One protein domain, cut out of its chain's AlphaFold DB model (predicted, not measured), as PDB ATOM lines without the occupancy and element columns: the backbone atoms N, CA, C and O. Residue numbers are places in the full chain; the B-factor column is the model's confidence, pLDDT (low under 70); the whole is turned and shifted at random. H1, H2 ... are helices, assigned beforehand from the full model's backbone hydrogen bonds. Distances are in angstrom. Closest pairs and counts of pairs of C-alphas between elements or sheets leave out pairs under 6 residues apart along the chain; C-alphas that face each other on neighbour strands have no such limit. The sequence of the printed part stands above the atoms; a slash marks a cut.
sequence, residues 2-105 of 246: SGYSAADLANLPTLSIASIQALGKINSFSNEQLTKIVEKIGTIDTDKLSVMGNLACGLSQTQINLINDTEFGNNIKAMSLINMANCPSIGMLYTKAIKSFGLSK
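Overview. This is residues 2 to 105 of the 246 residues of the protein "Hypothetical protein" of Brachionus calyciflorus (UniProt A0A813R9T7). Short helices set mostly crosswise make an elongated body: H5 is in the middle with H2 and H3 packed on it, H1 is at one end, and the longest helix, H9, with H6 and H7 packed on it, runs out to the other end. The printed part has 104 residues, with nine named helices, H1 to H9 along the chain, and no named strand; the class is all helix. It is compact, with a radius of gyration of the C-alphas of 13.1 A, and spans 44 by 25 by 22 A.

Arrangement. H1, residues 6 to 10, touches H3, residues 31 to 39; their closest C-alphas, of Ala 6 and Gln 33, are 5.5 A apart. H2, residues 17 to 23, touches H4, residues 46 to 51, at a shallow tilt of 32 degrees, the same way; the closest C-alphas, of Gln 21 and Val 51, are 4.8 A apart. H3 touches H5, residues 53 to 58, about perpendicular at 80 degrees, with the C-alphas of Thr 35 and Gly 58 closest at 4.5 A. H9, residues 90 to 105, touches H6, residues 61 to 66, with residues 92 to 96 alone, closest at the C-alphas of Ile 64 and Leu 93, 7.1 A. H7, residues 69 to 74, touches H9 about perpendicular at 84 degrees, closest at the C-alphas of Asp 69 and Ser 100, 4.6 A. H8, residues 76 to 79, touches H4, closest at the C-alphas of Ser 50 and Ala 78, 5.3 A. Every O i to N i+4 pair is within hydrogen-bond range in H1, H2, H3, H6, H7 and H9; H4 has 1 of 2, H5 has 0 of 2 but 3 of 3 O i to N i+3 pairs, and H8 is too short.

Along the chain. H1 begins at C-alpha 6, (80.292, -78.832, 29.921). From first to last C-alpha H3 measures 12.5 A and H9 22.7 A, ending at C-alpha 105, (39.267, -74.459, 26.380).

Size, cuts and confidence. The two farthest C-alphas, of Asp 8 and Lys 105, are 44.3 A apart. The printed part has no cut and no long link. Its mean pLDDT is 81.4; 17 residues are under 70, among them 101 to 105.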
ATOM      1  N   SER A   2      79.975 -86.036  21.660       51.66
ATOM      2  CA  SER A   2      80.824 -85.688  22.817       51.66
ATOM      3  C   SER A   2      81.826 -84.561  22.487       51.66
ATOM      4  O   SER A   2      82.962 -84.582  22.939       51.66
ATOM      5  N   GLY A   3      81.426 -83.606  21.636       61.66
ATOM      6  CA  GLY A   3      82.341 -82.651  20.997       61.66
ATOM      7  C   GLY A   3      82.661 -81.397  21.814       61.66
ATOM      8  O   GLY A   3      83.657 -80.747  21.531       61.66
ATOM      9  N   TYR A   4      81.849 -81.072  22.823       73.75
ATOM     10  CA  TYR A   4      82.080 -79.939  23.719       73.75
ATOM     11  C   TYR A   4      81.902 -80.396  25.159       73.75
ATOM     12  O   TYR A   4      80.864 -80.974  25.497       73.75
ATOM     13  N   SER A   5      82.898 -80.157  26.008       79.44
ATOM     14  CA  SER A   5      82.743 -80.412  27.437       79.44
ATOM     15  C   SER A   5      81.738 -79.424  28.042       79.44
ATOM     16  O   SER A   5      81.503 -78.340  27.503       79.44
ATOM     17  N   ALA A   6      81.144 -79.769  29.185       69.88
ATOM     18  CA  ALA A   6      80.292 -78.832  29.921       69.88
ATOM     19  C   ALA A   6      81.042 -77.532  30.289       69.88
ATOM     20  O   ALA A   6      80.435 -76.461  30.340       69.88
ATOM     21  N   ALA A   7      82.366 -77.616  30.474       75.06
ATOM     22  CA  ALA A   7      83.238 -76.472  30.717       75.06
ATOM     23  C   ALA A   7      83.390 -75.569  29.480       75.06
ATOM     24  O   ALA A   7      83.345 -74.348  29.610       75.06
ATOM     25  N   ASP A   8      83.482 -76.143  28.278       81.31
ATOM     26  CA  ASP A   8      83.548 -75.363  27.032       81.31
ATOM     27  C   ASP A   8      82.242 -74.593  26.790       81.31
ATOM     28  O   ASP A   8      82.249 -73.434  26.372       81.31
ATOM     29  N   LEU A   9      81.105 -75.211  27.127       82.19
ATOM     30  CA  LEU A   9      79.780 -74.601  26.990       82.19
ATOM     31  C   LEU A   9      79.533 -73.475  28.006       82.19
ATOM     32  O   LEU A   9      78.764 -72.551  27.727       82.19
ATOM     33  N   ALA A  10      80.215 -73.493  29.155       76.69
ATOM     34  CA  ALA A  10      80.106 -72.444  30.168       76.69
ATOM     35  C   ALA A  10      80.599 -71.073  29.665       76.69
ATOM     36  O   ALA A  10      80.141 -70.042  30.161       76.69
ATOM     37  N   ASN A  11      81.456 -71.045  28.640       81.88
ATOM     38  CA  ASN A  11      82.010 -69.817  28.061       81.88
ATOM     39  C   ASN A  11      81.232 -69.293  26.845       81.88
ATOM     40  O   ASN A  11      81.621 -68.281  26.262       81.88
ATOM     41  N   LEU A  12      80.124 -69.934  26.460       83.44
ATOM     42  CA  LEU A  12      79.308 -69.451  25.349       83.44
ATOM     43  C   LEU A  12      78.742 -68.043  25.635       83.44
ATOM     44  O   LEU A  12      78.334 -67.763  26.773       83.44
ATOM     45  N   PRO A  13      78.681 -67.161  24.619       86.00
ATOM     46  CA  PRO A  13      77.926 -65.916  24.706       86.00
ATOM     47  C   PRO A  13      76.417 -66.202  24.755       86.00
ATOM     48  O   PRO A  13      75.972 -67.338  24.565       86.00
ATOM     49  N   THR A  14      75.608 -65.167  24.989       87.88
ATOM     50  CA  THR A  14      74.148 -65.273  24.865       87.88
ATOM     51  C   THR A  14      73.765 -65.727  23.459       87.88
ATOM     52  O   THR A  14      74.288 -65.222  22.464       87.88
ATOM     53  N   LEU A  15      72.848 -66.689  23.375       91.94
ATOM     54  CA  LEU A  15      72.469 -67.295  22.103       91.94
ATOM     55  C   LEU A  15      71.422 -66.453  21.365       91.94
ATOM     56  O   LEU A  15      70.418 -66.034  21.940       91.94
ATOM     57  N   SER A  16      71.642 -66.248  20.065       93.88
ATOM     58  CA  SER A  16      70.641 -65.667  19.163       93.88
ATOM     59  C   SER A  16      69.511 -66.663  18.864       93.88
ATOM     60  O   SER A  16      69.713 -67.872  18.982       93.88
ATOM     61  N   ILE A  17      68.353 -66.188  18.388       94.50
ATOM     62  CA  ILE A  17      67.245 -67.052  17.928       94.50
ATOM     63  C   ILE A  17      67.715 -68.065  16.873       94.50
ATOM     64  O   ILE A  17      67.391 -69.246  16.964       94.50
ATOM     65  N   ALA A  18      68.546 -67.635  15.917       95.62
ATOM     66  CA  ALA A  18      69.090 -68.519  14.887       95.62
ATOM     67  C   ALA A  18      69.992 -69.616  15.484       95.62
ATOM     68  O   ALA A  18      69.907 -70.781  15.090       95.62
ATOM     69  N   SER A  19      70.821 -69.264  16.472       93.50
ATOM     70  CA  SER A  19      71.671 -70.225  17.186       93.50
ATOM     71  C   SER A  19      70.838 -71.222  17.990       93.50
ATOM     72  O   SER A  19      71.110 -72.420  17.944       93.50
ATOM     73  N   ILE A  20      69.796 -70.748  18.680       94.94
ATOM     74  CA  ILE A  20      68.857 -71.591  19.431       94.94
ATOM     75  C   ILE A  20      68.183 -72.585  18.487       94.94
ATOM     76  O   ILE A  20      68.179 -73.779  18.771       94.94
ATOM     77  N   GLN A  21      67.687 -72.121  17.339       94.38
ATOM     78  CA  GLN A  21      67.030 -72.978  16.355       94.38
ATOM     79  C   GLN A  21      67.965 -74.052  15.791       94.38
ATOM     80  O   GLN A  21      67.556 -75.198  15.599       94.38
ATOM     81  N   ALA A  22      69.217 -73.695  15.497       92.75
ATOM     82  CA  ALA A  22      70.200 -74.638  14.974       92.75
ATOM     83  C   ALA A  22      70.530 -75.728  16.005       92.75
ATOM     84  O   ALA A  22      70.497 -76.918  15.687       92.75
ATOM     85  N   LEU A  23      70.786 -75.326  17.250       91.75
ATOM     86  CA  LEU A  23      71.099 -76.238  18.351       91.75
ATOM     87  C   LEU A  23      69.883 -77.091  18.753       91.75
ATOM     88  O   LEU A  23      70.037 -78.274  19.045       91.75
ATOM     89  N   GLY A  24      68.671 -76.536  18.679       91.44
ATOM     90  CA  GLY A  24      67.401 -77.214  18.962       91.44
ATOM     91  C   GLY A  24      67.089 -78.416  18.082       91.44
ATOM     92  O   GLY A  24      66.259 -79.243  18.453       91.44
ATOM     93  N   LYS A  25      67.770 -78.570  16.946       90.06
ATOM     94  CA  LYS A  25      67.617 -79.735  16.062       90.06
ATOM     95  C   LYS A  25      68.516 -80.908  16.453       90.06
ATOM     96  O   LYS A  25      68.324 -82.015  15.958       90.06
ATOM     97  N   ILE A  26      69.502 -80.689  17.320       88.62
ATOM     98  CA  ILE A  26      70.475 -81.713  17.702       88.62
ATOM     99  C   ILE A  26      69.873 -82.581  18.808       88.62
ATOM    100  O   ILE A  26      69.501 -82.089  19.869       88.62
ATOM    101  N   ASN A  27      69.787 -83.889  18.570       85.50
ATOM    102  CA  ASN A  27      69.229 -84.863  19.517       85.50
ATOM    103  C   ASN A  27      70.297 -85.622  20.328       85.50
ATOM    104  O   ASN A  27      69.966 -86.491  21.125       85.50
ATOM    105  N   SER A  28      71.579 -85.314  20.103       86.12
ATOM    106  CA  SER A  28      72.718 -86.075  20.634       86.12
ATOM    107  C   SER A  28      73.491 -85.361  21.751       86.12
ATOM    108  O   SER A  28      74.639 -85.731  22.025       86.12
ATOM    109  N   PHE A  29      72.891 -84.327  22.349       88.06
ATOM    110  CA  PHE A  29      73.428 -83.661  23.534       88.06
ATOM    111  C   PHE A  29      73.230 -84.523  24.780       88.06
ATOM    112  O   PHE A  29      72.225 -85.217  24.913       88.06
ATOM    113  N   SER A  30      74.182 -84.456  25.709       88.75
ATOM    114  CA  SER A  30      73.991 -84.975  27.060       88.75
ATOM    115  C   SER A  30      73.104 -84.035  27.882       88.75
ATOM    116  O   SER A  30      72.991 -82.842  27.590       88.75
ATOM    117  N   ASN A  31      72.525 -84.556  28.964       86.25
ATOM    118  CA  ASN A  31      71.710 -83.763  29.889       86.25
ATOM    119  C   ASN A  31      72.492 -82.587  30.494       86.25
ATOM    120  O   ASN A  31      71.950 -81.501  30.674       86.25
ATOM    121  N   GLU A  32      73.779 -82.784  30.777       88.38
ATOM    122  CA  GLU A  32      74.640 -81.724  31.303       88.38
ATOM    123  C   GLU A  32      74.893 -80.628  30.257       88.38
ATOM    124  O   GLU A  32      74.781 -79.441  30.564       88.38
ATOM    125  N   GLN A  33      75.146 -81.014  29.001       90.56
ATOM    126  CA  GLN A  33      75.302 -80.066  27.894       90.56
ATOM    127  C   GLN A  33      74.017 -79.266  27.658       90.56
ATOM    128  O   GLN A  33      74.082 -78.051  27.484       90.56
ATOM    129  N   LEU A  34      72.850 -79.919  27.699       90.62
ATOM    130  CA  LEU A  34      71.554 -79.255  27.562       90.62
ATOM    131  C   LEU A  34      71.347 -78.175  28.625       90.62
ATOM    132  O   LEU A  34      71.017 -77.043  28.274       90.62
ATOM    133  N   THR A  35      71.587 -78.494  29.898       89.12
ATOM    134  CA  THR A  35      71.459 -77.526  30.998       89.12
ATOM    135  C   THR A  35      72.369 -76.318  30.774       89.12
ATOM    136  O   THR A  35      71.912 -75.178  30.857       89.12
ATOM    137  N   LYS A  36      73.635 -76.542  30.397       89.81
ATOM    138  CA  LYS A  36      74.588 -75.452  30.127       89.81
ATOM    139  C   LYS A  36      74.229 -74.608  28.912       89.81
ATOM    140  O   LYS A  36      74.391 -73.393  28.958       89.81
ATOM    141  N   ILE A  37      73.697 -75.208  27.852       92.00
ATOM    142  CA  ILE A  37      73.218 -74.457  26.685       92.00
ATOM    143  C   ILE A  37      72.000 -73.608  27.063       92.00
ATOM    144  O   ILE A  37      71.942 -72.430  26.714       92.00
ATOM    145  N   VAL A  38      71.042 -74.169  27.804       92.38
ATOM    146  CA  VAL A  38      69.819 -73.459  28.205       92.38
ATOM    147  C   VAL A  38      70.110 -72.301  29.164       92.38
ATOM    148  O   VAL A  38      69.487 -71.248  29.032       92.38
ATOM    149  N   GLU A  39      71.106 -72.419  30.051       90.06
ATOM    150  CA  GLU A  39      71.601 -71.298  30.876       90.06
ATOM    151  C   GLU A  39      72.008 -70.074  30.020       90.06
ATOM    152  O   GLU A  39      71.888 -68.934  30.469       90.06
ATOM    153  N   LYS A  40      72.429 -70.279  28.762       91.94
ATOM    154  CA  LYS A  40      72.867 -69.217  27.832       91.94
ATOM    155  C   LYS A  40      71.754 -68.613  26.977       91.94
ATOM    156  O   LYS A  40      71.973 -67.589  26.327       91.94
ATOM    157  N   ILE A  41      70.564 -69.210  26.981       90.75
ATOM    158  CA  ILE A  41      69.383 -68.701  26.264       90.75
ATOM    159  C   ILE A  41      68.780 -67.477  26.988       90.75
ATOM    160  O   ILE A  41      68.135 -66.631  26.357       90.75
ATOM    161  N   GLY A  42      69.039 -67.328  28.293       84.44
ATOM    162  CA  GLY A  42      68.502 -66.243  29.120       84.44
ATOM    163  C   GLY A  42      66.987 -66.363  29.320       84.44
ATOM    164  O   GLY A  42      66.463 -67.471  29.427       84.44
ATOM    165  N   THR A  43      66.273 -65.233  29.380       88.19
ATOM    166  CA  THR A  43      64.801 -65.214  29.499       88.19
ATOM    167  C   THR A  43      64.154 -65.985  28.355       88.19
ATOM    168  O   THR A  43      64.503 -65.759  27.198       88.19
ATOM    169  N   ILE A  44      63.213 -66.870  28.678       90.75
ATOM    170  CA  ILE A  44      62.442 -67.643  27.703       90.75
ATOM    171  C   ILE A  44      61.185 -66.848  27.349       90.75
ATOM    172  O   ILE A  44      60.317 -66.662  28.197       90.75
ATOM    173  N   ASP A  45      61.117 -66.367  26.113       90.25
ATOM    174  CA  ASP A  45      59.983 -65.637  25.544       90.25
ATOM    175  C   ASP A  45      59.319 -66.452  24.420       90.25
ATOM    176  O   ASP A  45      59.702 -67.593  24.131       90.25
ATOM    177  N   THR A  46      58.298 -65.872  23.789       88.62
ATOM    178  CA  THR A  46      57.520 -66.529  22.732       88.62
ATOM    179  C   THR A  46      58.377 -66.897  21.516       88.62
ATOM    180  O   THR A  46      58.219 -67.992  20.975       88.62
ATOM    181  N   ASP A  47      59.316 -66.035  21.122       91.88
ATOM    182  CA  ASP A  47      60.168 -66.264  19.952       91.88
ATOM    183  C   ASP A  47      61.114 -67.437  20.200       91.88
ATOM    184  O   ASP A  47      61.230 -68.337  19.366       91.88
ATOM    185  N   LYS A  48      61.736 -67.490  21.382       93.12
ATOM    186  CA  LYS A  48      62.623 -68.594  21.772       93.12
ATOM    187  C   LYS A  48      61.863 -69.908  21.877       93.12
ATOM    188  O   LYS A  48      62.332 -70.918  21.352       93.12
ATOM    189  N   LEU A  49      60.674 -69.905  22.482       90.81
ATOM    190  CA  LEU A  49      59.836 -71.106  22.582       90.81
ATOM    191  C   LEU A  49      59.518 -71.707  21.216       90.81
ATOM    192  O   LEU A  49      59.545 -72.927  21.073       90.81
ATOM    193  N   SER A  50      59.285 -70.867  20.208       91.12
ATOM    194  CA  SER A  50      58.970 -71.329  18.856       91.12
ATOM    195  C   SER A  50      60.120 -72.085  18.169       91.12
ATOM    196  O   SER A  50      59.878 -72.835  17.223       91.12
ATOM    197  N   VAL A  51      61.366 -71.932  18.644       92.25
ATOM    198  CA  VAL A  51      62.565 -72.483  17.982       92.25
ATOM    199  C   VAL A  51      63.413 -73.436  18.830       92.25
ATOM    200  O   VAL A  51      64.331 -74.053  18.294       92.25
ATOM    201  N   MET A  52      63.149 -73.581  20.132       92.06
ATOM    202  CA  MET A  52      64.038 -74.323  21.044       92.06
ATOM    203  C   MET A  52      64.178 -75.821  20.744       92.06
ATOM    204  O   MET A  52      65.242 -76.380  21.012       92.06
ATOM    205  N   GLY A  53      63.144 -76.480  20.210       90.00
ATOM    206  CA  GLY A  53      63.170 -77.916  19.904       90.00
ATOM    207  C   GLY A  53      63.701 -78.761  21.071       90.00
ATOM    208  O   GLY A  53      63.275 -78.601  22.214       90.00
ATOM    209  N   ASN A  54      64.698 -79.605  20.799       88.25
ATOM    210  CA  ASN A  54      65.351 -80.476  21.779       88.25
ATOM    211  C   ASN A  54      66.006 -79.740  22.962       88.25
ATOM    212  O   ASN A  54      66.206 -80.349  24.011       88.25
ATOM    213  N   LEU A  55      66.310 -78.439  22.849       92.94
ATOM    214  CA  LEU A  55      66.839 -77.669  23.982       92.94
ATOM    215  C   LEU A  55      65.818 -77.504  25.105       92.94
ATOM    216  O   LEU A  55      66.212 -77.301  26.250       92.94
ATOM    217  N   ALA A  56      64.520 -77.647  24.823       91.50
ATOM    218  CA  ALA A  56      63.491 -77.631  25.858       91.50
ATOM    219  C   ALA A  56      63.733 -78.705  26.941       91.50
ATOM    220  O   ALA A  56      63.375 -78.498  28.099       91.50
ATOM    221  N   CYS A  57      64.423 -79.800  26.607       88.75
ATOM    222  CA  CYS A  57      64.807 -80.849  27.552       88.75
ATOM    223  C   CYS A  57      65.809 -80.405  28.625       88.75
ATOM    224  O   CYS A  57      65.917 -81.072  29.650       88.75
ATOM    225  N   GLY A  58      66.534 -79.302  28.410       91.56
ATOM    226  CA  GLY A  58      67.454 -78.717  29.392       91.56
ATOM    227  C   GLY A  58      66.823 -77.660  30.298       91.56
ATOM    228  O   GLY A  58      67.518 -77.097  31.141       91.56
ATOM    229  N   LEU A  59      65.536 -77.337  30.121       92.31
ATOM    230  CA  LEU A  59      64.865 -76.328  30.938       92.31
ATOM    231  C   LEU A  59      64.676 -76.813  32.374       92.31
ATOM    232  O   LEU A  59      64.093 -77.866  32.613       92.31
ATOM    233  N   SER A  60      65.088 -76.004  33.344       90.75
ATOM    234  CA  SER A  60      64.810 -76.274  34.753       90.75
ATOM    235  C   SER A  60      63.322 -76.137  35.089       90.75
ATOM    236  O   SER A  60      62.560 -75.431  34.423       90.75
ATOM    237  N   GLN A  61      62.929 -76.741  36.212       85.25
ATOM    238  CA  GLN A  61      61.600 -76.597  36.808       85.25
ATOM    239  C   GLN A  61      61.153 -75.131  36.917       85.25
ATOM    240  O   GLN A  61      60.033 -74.779  36.544       85.25
ATOM    241  N   THR A  62      62.037 -74.277  37.435       89.75
ATOM    242  CA  THR A  62      61.765 -72.854  37.649       89.75
ATOM    243  C   THR A  62      61.525 -72.138  36.327       89.75
ATOM    244  O   THR A  62      60.557 -71.393  36.209       89.75
ATOM    245  N   GLN A  63      62.349 -72.406  35.309       92.69
ATOM    246  CA  GLN A  63      62.172 -71.814  33.981       92.69
ATOM    247  C   GLN A  63      60.845 -72.242  33.349       92.69
ATOM    248  O   GLN A  63      60.124 -71.395  32.834       92.69
ATOM    249  N   ILE A  64      60.473 -73.524  33.443       87.69
ATOM    250  CA  ILE A  64      59.204 -74.009  32.879       87.69
ATOM    251  C   ILE A  64      58.003 -73.387  33.594       87.69
ATOM    252  O   ILE A  64      57.016 -73.021  32.955       87.69
ATOM    253  N   ASN A  65      58.082 -73.227  34.913       86.69
ATOM    254  CA  ASN A  65      57.022 -72.587  35.686       86.69
ATOM    255  C   ASN A  65      56.835 -71.106  35.318       86.69
ATOM    256  O   ASN A  65      55.697 -70.641  35.338       86.69
ATOM    257  N   LEU A  66      57.907 -70.400  34.941       90.75
ATOM    258  CA  LEU A  66      57.865 -68.989  34.538       90.75
ATOM    259  C   LEU A  66      57.300 -68.752  33.131       90.75
ATOM    260  O   LEU A  66      56.811 -67.658  32.867       90.75
ATOM    261  N   ILE A  67      57.334 -69.748  32.239       90.00
ATOM    262  CA  ILE A  67      56.727 -69.619  30.907       90.00
ATOM    263  C   ILE A  67      55.221 -69.379  31.064       90.00
ATOM    264  O   ILE A  67      54.555 -70.083  31.821       90.00
ATOM    265  N   ASN A  68      54.641 -68.427  30.341       87.31
ATOM    266  CA  ASN A  68      53.197 -68.224  30.373       87.31
ATOM    267  C   ASN A  68      52.465 -69.435  29.760       87.31
ATOM    268  O   ASN A  68      52.803 -69.881  28.666       87.31
ATOM    269  N   ASP A  69      51.431 -69.958  30.428       79.88
ATOM    270  CA  ASP A  69      50.698 -71.132  29.930       79.88
ATOM    271  C   ASP A  69      50.045 -70.874  28.557       79.88
ATOM    272  O   ASP A  69      50.022 -71.761  27.713       79.88
ATOM    273  N   THR A  70      49.558 -69.661  28.281       77.56
ATOM    274  CA  THR A  70      48.998 -69.309  26.960       77.56
ATOM    275  C   THR A  70      50.081 -69.281  25.884       77.56
ATOM    276  O   THR A  70      49.874 -69.813  24.796       77.56
ATOM    277  N   GLU A  71      51.242 -68.691  26.173       82.75
ATOM    278  CA  GLU A  71      52.368 -68.642  25.228       82.75
ATOM    279  C   GLU A  71      52.923 -70.036  24.944       82.75
ATOM    280  O   GLU A  71      53.211 -70.359  23.791       82.75
ATOM    281  N   PHE A  72      53.002 -70.885  25.972       84.19
ATOM    282  CA  PHE A  72      53.352 -72.291  25.813       84.19
ATOM    283  C   PHE A  72      52.354 -73.004  24.891       84.19
ATOM    284  O   PHE A  72      52.760 -73.678  23.949       84.19
ATOM    285  N   GLY A  73      51.050 -72.801  25.111       76.06
ATOM    286  CA  GLY A  73      49.994 -73.382  24.276       76.06
ATOM    287  C   GLY A  73      50.054 -72.927  22.819       76.06
ATOM    288  O   GLY A  73      49.869 -73.736  21.914       76.06
ATOM    289  N   ASN A  74      50.382 -71.656  22.572       78.31
ATOM    290  CA  ASN A  74      50.565 -71.130  21.216       78.31
ATOM    291  C   ASN A  74      51.781 -71.743  20.500       78.31
ATOM    292  O   ASN A  74      51.778 -71.845  19.276       78.31
ATOM    293  N   ASN A  75      52.796 -72.178  21.253       79.56
ATOM    294  CA  ASN A  75      54.036 -72.761  20.728       79.56
ATOM    295  C   ASN A  75      54.100 -74.286  20.863       79.56
ATOM    296  O   ASN A  75      55.139 -74.892  20.607       79.56
ATOM    297  N   ILE A  76      52.993 -74.935  21.221       73.94
ATOM    298  CA  ILE A  76      52.973 -76.372  21.509       73.94
ATOM    299  C   ILE A  76      53.418 -77.231  20.308       73.94
ATOM    300  O   ILE A  76      54.051 -78.265  20.494       73.94
ATOM    301  N   LYS A  77      53.190 -76.757  19.073       71.94
ATOM    302  CA  LYS A  77      53.660 -77.409  17.835       71.94
ATOM    303  C   LYS A  77      55.184 -77.403  17.692       71.94
ATOM    304  O   LYS A  77      55.755 -78.309  17.105       71.94
ATOM    305  N   ALA A  78      55.863 -76.384  18.219       71.88
ATOM    306  CA  ALA A  78      57.323 -76.366  18.234       71.88
ATOM    307  C   ALA A  78      57.875 -77.399  19.229       71.88
ATOM    308  O   ALA A  78      58.948 -77.959  19.015       71.88
ATOM    309  N   MET A  79      57.121 -77.692  20.294       70.31
ATOM    310  CA  MET A  79      57.494 -78.679  21.310       70.31
ATOM    311  C   MET A  79      57.287 -80.125  20.843       70.31
ATOM    312  O   MET A  79      58.006 -81.007  21.300       70.31
ATOM    313  N   SER A  80      56.390 -80.394  19.885       63.31
ATOM    314  CA  SER A  80      56.252 -81.739  19.290       63.31
ATOM    315  C   SER A  80      57.450 -82.156  18.428       63.31
ATOM    316  O   SER A  80      57.507 -83.290  17.966       63.31
ATOM    317  N   LEU A  81      58.402 -81.249  18.188       63.72
ATOM    318  CA  LEU A  81      59.651 -81.533  17.480       63.72
ATOM    319  C   LEU A  81      60.736 -82.122  18.397       63.72
ATOM    320  O   LEU A  81      61.816 -82.461  17.911       63.72
ATOM    321  N   ILE A  82      60.473 -82.236  19.706       73.44
ATOM    322  CA  ILE A  82      61.372 -82.905  20.649       73.44
ATOM    323  C   ILE A  82      61.425 -84.393  20.292       73.44
ATOM    324  O   ILE A  82      60.411 -85.083  20.300       73.44
ATOM    325  N   ASN A  83      62.618 -84.896  19.994       71.31
ATOM    326  CA  ASN A  83      62.849 -86.284  19.583       71.31
ATOM    327  C   ASN A  83      64.005 -86.938  20.355       71.31
ATOM    328  O   ASN A  83      64.647 -87.875  19.874       71.31
ATOM    329  N   MET A  84      64.299 -86.416  21.547       66.00
ATOM    330  CA  MET A  84      65.368 -86.916  22.397       66.00
ATOM    331  C   MET A  84      64.849 -88.017  23.324       66.00
ATOM    332  O   MET A  84      63.949 -87.780  24.123       66.00
ATOM    333  N   ALA A  85      65.464 -89.200  23.250       65.19
ATOM    334  CA  ALA A  85      65.041 -90.379  24.012       65.19
ATOM    335  C   ALA A  85      65.063 -90.173  25.540       65.19
ATOM    336  O   ALA A  85      64.252 -90.750  26.249       65.19
ATOM    337  N   ASN A  86      65.977 -89.340  26.042       70.25
ATOM    338  CA  ASN A  86      66.116 -89.044  27.465       70.25
ATOM    339  C   ASN A  86      66.000 -87.538  27.675       70.25
ATOM    340  O   ASN A  86      67.003 -86.838  27.723       70.25
ATOM    341  N   CYS A  87      64.771 -87.045  27.763       76.81
ATOM    342  CA  CYS A  87      64.479 -85.634  27.977       76.81
ATOM    343  C   CYS A  87      64.136 -85.396  29.462       76.81
ATOM    344  O   CYS A  87      63.027 -85.731  29.879       76.81
ATOM    345  N   PRO A  88      65.044 -84.830  30.286       78.19
ATOM    346  CA  PRO A  88      64.830 -84.703  31.734       78.19
ATOM    347  C   PRO A  88      63.557 -83.944  32.104       78.19
ATOM    348  O   PRO A  88      62.848 -84.304  33.042       78.19
ATOM    349  N   SER A  89      63.248 -82.903  31.337       80.31
ATOM    350  CA  SER A  89      62.138 -81.998  31.631       80.31
ATOM    351  C   SER A  89      60.825 -82.407  30.977       80.31
ATOM    352  O   SER A  89      59.854 -81.650  31.020       80.31
ATOM    353  N   ILE A  90      60.761 -83.592  30.369       72.88
ATOM    354  CA  ILE A  90      59.630 -83.971  29.528       72.88
ATOM    355  C   ILE A  90      58.306 -84.029  30.302       72.88
ATOM    356  O   ILE A  90      57.331 -83.418  29.875       72.88
ATOM    357  N   GLY A  91      58.274 -84.632  31.499       60.81
ATOM    358  CA  GLY A  91      57.060 -84.683  32.333       60.81
ATOM    359  C   GLY A  91      56.534 -83.294  32.721       60.81
ATOM    360  O   GLY A  91      55.328 -83.045  32.804       60.81
ATOM    361  N   MET A  92      57.454 -82.349  32.880       72.00
ATOM    362  CA  MET A  92      57.176 -80.957  33.208       72.00
ATOM    363  C   MET A  92      56.635 -80.165  32.014       72.00
ATOM    364  O   MET A  92      55.627 -79.466  32.138       72.00
ATOM    365  N   LEU A  93      57.259 -80.321  30.843       75.88
ATOM    366  CA  LEU A  93      56.772 -79.761  29.580       75.88
ATOM    367  C   LEU A  93      55.381 -80.309  29.237       75.88
ATOM    368  O   LEU A  93      54.515 -79.554  28.797       75.88
ATOM    369  N   TYR A  94      55.118 -81.584  29.529       68.19
ATOM    370  CA  TYR A  94      53.791 -82.183  29.378       68.19
ATOM    371  C   TYR A  94      52.763 -81.592  30.339       68.19
ATOM    372  O   TYR A  94      51.670 -81.215  29.919       68.19
ATOM    373  N   THR A  95      53.107 -81.428  31.617       67.50
ATOM    374  CA  THR A  95      52.219 -80.765  32.586       67.50
ATOM    375  C   THR A  95      51.860 -79.350  32.118       67.50
ATOM    376  O   THR A  95      50.708 -78.918  32.223       67.50
ATOM    377  N   LYS A  96      52.834 -78.633  31.547       76.81
ATOM    378  CA  LYS A  96      52.644 -77.300  30.966       76.81
ATOM    379  C   LYS A  96      51.722 -77.326  29.743       76.81
ATOM    380  O   LYS A  96      50.786 -76.527  29.669       76.81
ATOM    381  N   ALA A  97      51.919 -78.287  28.840       71.50
ATOM    382  CA  ALA A  97      51.069 -78.522  27.673       71.50
ATOM    383  C   ALA A  97      49.602 -78.732  28.074       71.50
ATOM    384  O   ALA A  97      48.706 -78.060  27.562       71.50
ATOM    385  N   ILE A  98      49.359 -79.590  29.063       63.88
ATOM    386  CA  ILE A  98      48.013 -79.903  29.557       63.88
ATOM    387  C   ILE A  98      47.336 -78.657  30.148       63.88
ATOM    388  O   ILE A  98      46.186 -78.356  29.816       63.88
ATOM    389  N   LYS A  99      48.052 -77.885  30.979       68.25
ATOM    390  CA  LYS A  99      47.535 -76.626  31.550       68.25
ATOM    391  C   LYS A  99      47.189 -75.600  30.468       68.25
ATOM    392  O   LYS A  99      46.091 -75.040  30.483       68.25
ATOM    393  N   SER A 100      48.080 -75.409  29.494       70.69
ATOM    394  CA  SER A 100      47.876 -74.480  28.372       70.69
ATOM    395  C   SER A 100      46.633 -74.807  27.538       70.69
ATOM    396  O   SER A 100      45.897 -73.914  27.096       70.69
ATOM    397  N   PHE A 101      46.343 -76.100  27.382       62.06
ATOM    398  CA  PHE A 101      45.157 -76.567  26.687       62.06
ATOM    399  C   PHE A 101      43.873 -76.308  27.488       62.06
ATOM    400  O   PHE A 101      42.906 -75.770  26.944       62.06
ATOM    401  N   GLY A 102      43.871 -76.611  28.792       54.19
ATOM    402  CA  GLY A 102      42.732 -76.337  29.677       54.19
ATOM    403  C   GLY A 102      42.322 -74.859  29.680       54.19
ATOM    404  O   GLY A 102      41.136 -74.538  29.579       54.19
ATOM    405  N   LEU A 103      43.300 -73.948  29.688       52.16
ATOM    406  CA  LEU A 103      43.063 -72.503  29.580       52.16
ATOM    407  C   LEU A 103      42.530 -72.093  28.203       52.16
ATOM    408  O   LEU A 103      41.628 -71.260  28.108       52.16
ATOM    409  N   SER A 104      43.032 -72.708  27.131       54.88
ATOM    410  CA  SER A 104      42.524 -72.481  25.773       54.88
ATOM    411  C   SER A 104      41.066 -72.923  25.627       54.88
ATOM    412  O   SER A 104      40.283 -72.237  24.968       54.88
ATOM    413  N   LYS A 105      40.667 -74.019  26.286       47.47
ATOM    414  CA  LYS A 105      39.267 -74.459  26.380       47.47
ATOM    415  C   LYS A 105      38.420 -73.460  27.169       47.47
ATOM    416  O   LYS A 105      37.393 -73.024  26.656       47.47
TER     417      LYS A 105